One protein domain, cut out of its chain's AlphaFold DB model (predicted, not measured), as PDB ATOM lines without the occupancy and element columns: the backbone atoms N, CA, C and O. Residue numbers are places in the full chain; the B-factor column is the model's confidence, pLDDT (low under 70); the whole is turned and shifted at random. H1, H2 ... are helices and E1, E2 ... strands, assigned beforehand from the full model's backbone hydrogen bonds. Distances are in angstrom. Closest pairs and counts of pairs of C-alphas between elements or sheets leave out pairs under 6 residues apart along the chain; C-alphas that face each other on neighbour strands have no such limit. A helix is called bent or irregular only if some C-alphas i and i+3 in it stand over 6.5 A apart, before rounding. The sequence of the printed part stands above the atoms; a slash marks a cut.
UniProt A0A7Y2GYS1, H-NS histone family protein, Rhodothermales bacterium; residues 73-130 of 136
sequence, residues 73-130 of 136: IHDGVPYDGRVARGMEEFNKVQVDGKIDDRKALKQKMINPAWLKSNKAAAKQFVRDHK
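AT A GLANCE: This is residues 73 to 130 of the 136 residues of the protein "H-NS histone family protein" of Rhodothermales bacterium (UniProt A0A7Y2GYS1). Five short helices are strung along a winding chain: strand E1, H1 and H2 make one end, the pair H4 and H5 makes the other, and H3 sits between the two ends. Contacts between the helices are few. The printed part has 58 residues, with one named strand and five named helices in the order E1 H1 H2 H3 H4 H5, and is mostly helix. It is compact, with a radius of gyration of the C-alphas of 11.1 A and spans of 29 by 22 by 18 A.

HOW THE PARTS SIT: Strand E1, residues 77 to 79, pairs with no named strand; residues 73 to 74 pair antiparallel with 77 to 78. E1 and H1, residues 81 to 84, meet only through their link. H1 is close to but not clearly touching H2, residues 88 to 93; the closest C-alphas, of Ala 84 and Phe 90, are 6.2 A apart. H2 is irregular, but only just: C-alphas 89 and 92 are 6.9 A apart. H2 and H3, residues 101 to 106, only just touch, with 3 pairs of C-alphas within 8 A, the closest those of Val 93 and Lys 103 at 5.2 A; they are about perpendicular at 85 degrees. H3 is apart from H4, residues 112 to 115. H4 touches H5, residues 120 to 129, closest at the C-alphas of Leu 115 and Ala 122, 5.2 A. H3 and H5 are close but not clearly touching, at a steep tilt of 62 degrees, the same way; their closest C-alphas, of Arg 102 and His 129, are 7.2 A apart. Every O i to N i+4 pair is within hydrogen-bond range in H3 and H5; in H2 0 of 2 are, beside 2 of 3 O i to N i+3 pairs, and H1 and H4 are too short for an O i to N i+4 pair.

IN THESE COORDINATES: E1 begins at C-alpha 77 (31.181, 84.936, 17.527). H2 is 10.0 A long, H3 8.6 A and H5 14.2 A. H5 ends at C-alpha 129 (10.175, 79.206, 11.602).

THE WHOLE: The C-alphas farthest apart, of Glu 88 and Asn 118, are 29.7 A apart. The printed part has no cut and no long link. Mean pLDDT of the printed part is 88.6, and no printed residue is under 70.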
ATOM      1  N   ILE A  73      24.687  83.234  17.481       93.19
ATOM      2  CA  ILE A  73      25.791  84.129  17.135       93.19
ATOM      3  C   ILE A  73      25.550  85.497  17.772       93.19
ATOM      4  O   ILE A  73      24.415  85.972  17.811       93.19
ATOM      5  N   HIS A  74      26.613  86.120  18.262       91.00
ATOM      6  CA  HIS A  74      26.604  87.516  18.681       91.00
ATOM      7  C   HIS A  74      27.930  88.148  18.263       91.00
ATOM      8  O   HIS A  74      28.971  87.516  18.421       91.00
ATOM      9  N   ASP A  75      27.885  89.322  17.628       87.31
ATOM     10  CA  ASP A  75      29.063  90.042  17.118       87.31
ATOM     11  C   ASP A  75      30.042  89.177  16.299       87.31
ATOM     12  O   ASP A  75      31.261  89.280  16.397       87.31
ATOM     13  N   GLY A  76      29.496  88.272  15.479       86.75
ATOM     14  CA  GLY A  76      30.279  87.355  14.645       86.75
ATOM     15  C   GLY A  76      30.848  86.133  15.379       86.75
ATOM     16  O   GLY A  76      31.377  85.230  14.731       86.75
ATOM     17  N   VAL A  77      30.692  86.047  16.702       88.94
ATOM     18  CA  VAL A  77      31.181  84.936  17.527       88.94
ATOM     19  C   VAL A  77      30.071  83.894  17.740       88.94
ATOM     20  O   VAL A  77      28.978  84.236  18.201       88.94
ATOM     21  N   PRO A  78      30.298  82.611  17.396       90.50
ATOM     22  CA  PRO A  78      29.292  81.568  17.548       90.50
ATOM     23  C   PRO A  78      29.260  80.993  18.973       90.50
ATOM     24  O   PRO A  78      30.286  80.585  19.518       90.50
ATOM     25  N   TYR A  79      28.058  80.847  19.534       90.25
ATOM     26  CA  TYR A  79      27.827  80.339  20.888       90.25
ATOM     27  C   TYR A  79      26.901  79.116  20.910       90.25
ATOM     28  O   TYR A  79      25.901  79.028  20.185       90.25
ATOM     29  N   ASP A  80      27.227  78.139  21.765       87.88
ATOM     30  CA  ASP A  80      26.312  77.040  22.093       87.88
ATOM     31  C   ASP A  80      25.169  77.570  22.974       87.88
ATOM     32  O   ASP A  80      25.361  78.475  23.782       87.88
ATOM     33  N   GLY A  81      23.981  76.973  22.880       85.94
ATOM     34  CA  GLY A  81      22.802  77.379  23.641       85.94
ATOM     35  C   GLY A  81      22.981  77.296  25.157       85.94
ATOM     36  O   GLY A  81      22.284  77.990  25.888       85.94
ATOM     37  N   ARG A  82      23.918  76.479  25.661       86.88
ATOM     38  CA  ARG A  82      24.279  76.502  27.090       86.88
ATOM     39  C   ARG A  82      24.985  77.794  27.484       86.88
ATOM     40  O   ARG A  82      24.620  78.360  28.504       86.88
ATOM     41  N   VAL A  83      25.958  78.222  26.683       88.12
ATOM     42  CA  VAL A  83      26.759  79.427  26.937       88.12
ATOM     43  C   VAL A  83      25.912  80.671  26.698       88.12
ATOM     44  O   VAL A  83      25.841  81.527  27.567       88.12
ATOM     45  N   ALA A  84      25.174  80.704  25.587       89.75
ATOM     46  CA  ALA A  84      24.319  81.829  25.232       89.75
ATOM     47  C   ALA A  84      23.254  82.131  26.307       89.75
ATOM     48  O   ALA A  84      22.918  83.282  26.525       89.75
ATOM     49  N   ARG A  85      22.752  81.128  27.044       89.88
ATOM     50  CA  ARG A  85      21.799  81.352  28.152       89.88
ATOM     51  C   ARG A  85      22.378  82.074  29.371       89.88
ATOM     52  O   ARG A  85      21.594  82.526  30.197       89.88
ATOM     53  N   GLY A  86      23.699  82.080  29.531       88.50
ATOM     54  CA  GLY A  86      24.388  82.758  30.632       88.50
ATOM     55  C   GLY A  86      25.024  84.086  30.220       88.50
ATOM     56  O   GLY A  86      25.785  84.642  31.000       88.50
ATOM     57  N   MET A  87      24.763  84.544  28.996       88.88
ATOM     58  CA  MET A  87      25.348  85.743  28.405       88.88
ATOM     59  C   MET A  87      24.331  86.882  28.409       88.88
ATOM     60  O   MET A  87      23.175  86.686  28.027       88.88
ATOM     61  N   GLU A  88      24.760  88.069  28.839       90.12
ATOM     62  CA  GLU A  88      23.873  89.222  29.024       90.12
ATOM     63  C   GLU A  88      23.248  89.699  27.709       90.12
ATOM     64  O   GLU A  88      22.119  90.193  27.667       90.12
ATOM     65  N   GLU A  89      23.951  89.482  26.606       90.06
ATOM     66  CA  GLU A  89      23.568  89.888  25.262       90.06
ATOM     67  C   GLU A  89      22.322  89.131  24.783       90.06
ATOM     68  O   GLU A  89      21.485  89.679  24.061       90.06
ATOM     69  N   PHE A  90      22.132  87.898  25.263       91.12
ATOM     70  CA  PHE A  90      20.969  87.070  24.951       91.12
ATOM     71  C   PHE A  90      19.788  87.283  25.907       91.12
ATOM     72  O   PHE A  90      18.698  86.781  25.618       91.12
ATOM     73  N   ASN A  91      19.930  88.079  26.975       89.69
ATOM     74  CA  ASN A  91      18.834  88.362  27.916       89.69
ATOM     75  C   ASN A  91      17.601  88.941  27.202       89.69
ATOM     76  O   ASN A  91      16.465  88.613  27.536       89.69
ATOM     77  N   LYS A  92      17.807  89.750  26.150       89.38
ATOM     78  CA  LYS A  92      16.730  90.365  25.345       89.38
ATOM     79  C   LYS A  92      15.854  89.344  24.615       89.38
ATOM     80  O   LYS A  92      14.702  89.627  24.281       89.38
ATOM     81  N   VAL A  93      16.410  88.171  24.327       91.25
ATOM     82  CA  VAL A  93      15.737  87.082  23.612       91.25
ATOM     83  C   VAL A  93      15.448  85.892  24.527       91.25
ATOM     84  O   VAL A  93      14.897  84.896  24.064       91.25
ATOM     85  N   GLN A  94      15.770  85.988  25.819       90.75
ATOM     86  CA  GLN A  94      15.517  84.949  26.808       90.75
ATOM     87  C   GLN A  94      14.103  85.077  27.393       90.75
ATOM     88  O   GLN A  94      13.620  86.168  27.689       90.75
ATOM     89  N   VAL A  95      13.418  83.944  27.534       89.00
ATOM     90  CA  VAL A  95      12.097  83.799  28.153       89.00
ATOM     91  C   VAL A  95      12.141  82.535  29.012       89.00
ATOM     92  O   VAL A  95      12.554  81.478  28.534       89.00
ATOM     93  N   ASP A  96      11.787  82.647  30.293       86.69
ATOM     94  CA  ASP A  96      11.779  81.533  31.260       86.69
ATOM     95  C   ASP A  96      13.104  80.749  31.318       86.69
ATOM     96  O   ASP A  96      13.148  79.515  31.320       86.69
ATOM     97  N   GLY A  97      14.225  81.473  31.281       84.44
ATOM     98  CA  GLY A  97      15.564  80.884  31.312       84.44
ATOM     99  C   GLY A  97      15.989  80.186  30.012       84.44
ATOM    100  O   GLY A  97      17.088  79.635  29.952       84.44
ATOM    101  N   LYS A  98      15.179  80.221  28.946       88.56
ATOM    102  CA  LYS A  98      15.489  79.653  27.623       88.56
ATOM    103  C   LYS A  98      15.566  80.749  26.567       88.56
ATOM    104  O   LYS A  98      14.871  81.748  26.660       88.56
ATOM    105  N   ILE A  99      16.393  80.561  25.545       90.56
ATOM    106  CA  ILE A  99      16.428  81.489  24.410       90.56
ATOM    107  C   ILE A  99      15.212  81.208  23.526       90.56
ATOM    108  O   ILE A  99      15.046  80.085  23.047       90.56
ATOM    109  N   ASP A 100      14.370  82.217  23.326       91.81
ATOM    110  CA  ASP A 100      13.256  82.165  22.387       91.81
ATOM    111  C   ASP A 100      13.796  82.315  20.963       91.81
ATOM    112  O   ASP A 100      14.250  83.376  20.528       91.81
ATOM    113  N   ASP A 101      13.713  81.220  20.225       88.94
ATOM    114  CA  ASP A 101      14.174  81.091  18.851       88.94
ATOM    115  C   ASP A 101      13.527  82.090  17.880       88.94
ATOM    116  O   ASP A 101      14.190  82.561  16.953       88.94
ATOM    117  N   ARG A 102      12.260  82.477  18.095       88.38
ATOM    118  CA  ARG A 102      11.587  83.483  17.254       88.38
ATOM    119  C   ARG A 102      12.154  84.871  17.512       88.38
ATOM    120  O   ARG A 102      12.340  85.639  16.567       88.38
ATOM    121  N   LYS A 103      12.428  85.203  18.777       90.38
ATOM    122  CA  LYS A 103      13.042  86.484  19.153       90.38
ATOM    123  C   LYS A 103      14.498  86.553  18.690       90.38
ATOM    124  O   LYS A 103      14.884  87.552  18.089       90.38
ATOM    125  N   ALA A 104      15.259  85.475  18.875       90.31
ATOM    126  CA  ALA A 104      16.635  85.359  18.397       90.31
ATOM    127  C   ALA A 104      16.730  85.509  16.870       90.31
ATOM    128  O   ALA A 104      17.605  86.219  16.375       90.31
ATOM    129  N   LEU A 105      15.790  84.920  16.118       89.56
ATOM    130  CA  LEU A 105      15.733  85.082  14.665       89.56
ATOM    131  C   LEU A 105      15.508  86.549  14.268       89.56
ATOM    132  O   LEU A 105      16.232  87.057  13.410       89.56
ATOM    133  N   LYS A 106      14.552  87.237  14.916       87.88
ATOM    134  CA  LYS A 106      14.254  88.663  14.674       87.88
ATOM    135  C   LYS A 106      15.447  89.574  14.972       87.88
ATOM    136  O   LYS A 106      15.648  90.541  14.248       87.88
ATOM    137  N   GLN A 107      16.237  89.259  15.999       88.31
ATOM    138  CA  GLN A 107      17.429  90.031  16.370       88.31
ATOM    139  C   GLN A 107      18.703  89.624  15.615       88.31
ATOM    140  O   GLN A 107      19.781  90.098  15.954       88.31
ATOM    141  N   LYS A 108      18.607  88.766  14.588       88.19
ATOM    142  CA  LYS A 108      19.767  88.269  13.824       88.19
ATOM    143  C   LYS A 108      20.830  87.563  14.686       88.19
ATOM    144  O   LYS A 108      22.007  87.549  14.347       88.19
ATOM    145  N   MET A 109      20.400  86.933  15.780       91.06
ATOM    146  CA  MET A 109      21.261  86.228  16.741       91.06
ATOM    147  C   MET A 109      21.376  84.720  16.467       91.06
ATOM    148  O   MET A 109      21.899  83.961  17.288       91.06
ATOM    149  N   ILE A 110      20.863  84.244  15.328       91.81
ATOM    150  CA  ILE A 110      21.023  82.856  14.882       91.81
ATOM    151  C   ILE A 110      22.192  82.785  13.905       91.81
ATOM    152  O   ILE A 110      22.294  83.587  12.985       91.81
ATOM    153  N   ASN A 111      23.065  81.798  14.080       91.75
ATOM    154  CA  ASN A 111      24.227  81.606  13.229       91.75
ATOM    155  C   ASN A 111      23.807  81.169  11.805       91.75
ATOM    156  O   ASN A 111      23.271  80.063  11.644       91.75
ATOM    157  N   PRO A 112      24.107  81.956  10.752       88.88
ATOM    158  CA  PRO A 112      23.786  81.588   9.372       88.88
ATOM    159  C   PRO A 112      24.471  80.290   8.926       88.88
ATOM    160  O   PRO A 112      23.873  79.485   8.211       88.88
ATOM    161  N   ALA A 113      25.698  80.030   9.392       89.00
ATOM    162  CA  ALA A 113      26.418  78.794   9.076       89.00
ATOM    163  C   ALA A 113      25.735  77.561   9.686       89.00
ATOM    164  O   ALA A 113      25.769  76.471   9.115       89.00
ATOM    165  N   TRP A 114      25.075  77.725  10.837       90.50
ATOM    166  CA  TRP A 114      24.264  76.664  11.425       90.50
ATOM    167  C   TRP A 114      22.972  76.444  10.643       90.50
ATOM    168  O   TRP A 114      22.637  75.294  10.361       90.50
ATOM    169  N   LEU A 115      22.286  77.521  10.243       89.25
ATOM    170  CA  LEU A 115      21.065  77.447   9.431       89.25
ATOM    171  C   LEU A 115      21.299  76.755   8.084       89.25
ATOM    172  O   LEU A 115      20.478  75.946   7.662       89.25
ATOM    173  N   LYS A 116      22.444  77.020   7.448       88.75
ATOM    174  CA  LYS A 116      22.858  76.395   6.179       88.75
ATOM    175  C   LYS A 116      23.435  74.983   6.358       88.75
ATOM    176  O   LYS A 116      23.781  74.329   5.378       88.75
ATOM    177  N   SER A 117      23.551  74.484   7.592       86.88
ATOM    178  CA  SER A 117      24.103  73.152   7.843       86.88
ATOM    179  C   SER A 117      23.116  72.040   7.471       86.88
ATOM    180  O   SER A 117      21.911  72.143   7.688       86.88
ATOM    181  N   ASN A 118      23.631  70.900   7.000       82.31
ATOM    182  CA  ASN A 118      22.815  69.721   6.669       82.31
ATOM    183  C   ASN A 118      22.287  68.973   7.921       82.31
ATOM    184  O   ASN A 118      21.833  67.831   7.837       82.31
ATOM    185  N   LYS A 119      22.365  69.584   9.112       83.50
ATOM    186  CA  LYS A 119      21.903  68.983  10.366       83.50
ATOM    187  C   LYS A 119      20.378  68.916  10.392       83.50
ATOM    188  O   LYS A 119      19.705  69.900  10.094       83.50
ATOM    189  N   ALA A 120      19.831  67.798  10.870       84.31
ATOM    190  CA  ALA A 120      18.384  67.625  11.032       84.31
ATOM    191  C   ALA A 120      17.748  68.751  11.871       84.31
ATOM    192  O   ALA A 120      16.709  69.285  11.496       84.31
ATOM    193  N   ALA A 121      18.420  69.174  12.948       85.62
ATOM    194  CA  ALA A 121      17.955  70.269  13.800       85.62
ATOM    195  C   ALA A 121      17.858  71.619  13.063       85.62
ATOM    196  O   ALA A 121      16.911  72.363  13.293       85.62
ATOM    197  N   ALA A 122      18.800  71.926  12.163       86.56
ATOM    198  CA  ALA A 122      18.768  73.154  11.370       86.56
ATOM    199  C   ALA A 122      17.642  73.110  10.325       86.56
ATOM    200  O   ALA A 122      16.867  74.055  10.213       86.56
ATOM    201  N   LYS A 123      17.476  71.977   9.629       87.62
ATOM    202  CA  LYS A 123      16.374  71.779   8.669       87.62
ATOM    203  C   LYS A 123      15.000  71.916   9.319       87.62
ATOM    204  O   LYS A 123      14.121  72.570   8.764       87.62
ATOM    205  N   GLN A 124      14.823  71.305  10.490       87.44
ATOM    206  CA  GLN A 124      13.572  71.382  11.238       87.44
ATOM    207  C   GLN A 124      13.294  72.823  11.682       87.44
ATOM    208  O   GLN A 124      12.195  73.320  11.478       87.44
ATOM    209  N   PHE A 125      14.313  73.533  12.167       88.94
ATOM    210  CA  PHE A 125      14.194  74.943  12.527       88.94
ATOM    211  C   PHE A 125      13.763  75.826  11.344       88.94
ATOM    212  O   PHE A 125      12.852  76.639  11.479       88.94
ATOM    213  N   VAL A 126      14.383  75.656  10.171       88.31
ATOM    214  CA  VAL A 126      14.021  76.406   8.954       88.31
ATOM    215  C   VAL A 126      12.561  76.156   8.571       88.31
ATOM    216  O   VAL A 126      11.857  77.100   8.213       88.31
ATOM    217  N   ARG A 127      12.087  74.911   8.703       87.00
ATOM    218  CA  ARG A 127      10.689  74.532   8.460       87.00
ATOM    219  C   ARG A 127       9.733  75.176   9.469       87.00
ATOM    220  O   ARG A 127       8.758  75.797   9.057       87.00
ATOM    221  N   ASP A 128      10.028  75.065  10.761       87.94
ATOM    222  CA  ASP A 128       9.147  75.518  11.847       87.94
ATOM    223  C   ASP A 128       9.027  77.044  11.903       87.94
ATOM    224  O   ASP A 128       7.960  77.589  12.196       87.94
ATOM    225  N   HIS A 129      10.113  77.746  11.576       86.00
ATOM    226  CA  HIS A 129      10.175  79.206  11.602       86.00
ATOM    227  C   HIS A 129      10.042  79.858  10.219       86.00
ATOM    228  O   HIS A 129      10.097  81.085  10.134       86.00
ATOM    229  N   LYS A 130       9.846  79.067   9.151       85.06
ATOM    230  CA  LYS A 130       9.739  79.527   7.752       85.06
ATOM    231  C   LYS A 130      10.855  80.511   7.370       85.06
ATOM    232  O   LYS A 130      10.604  81.571   6.796       85.06
TER     233      LYS A 130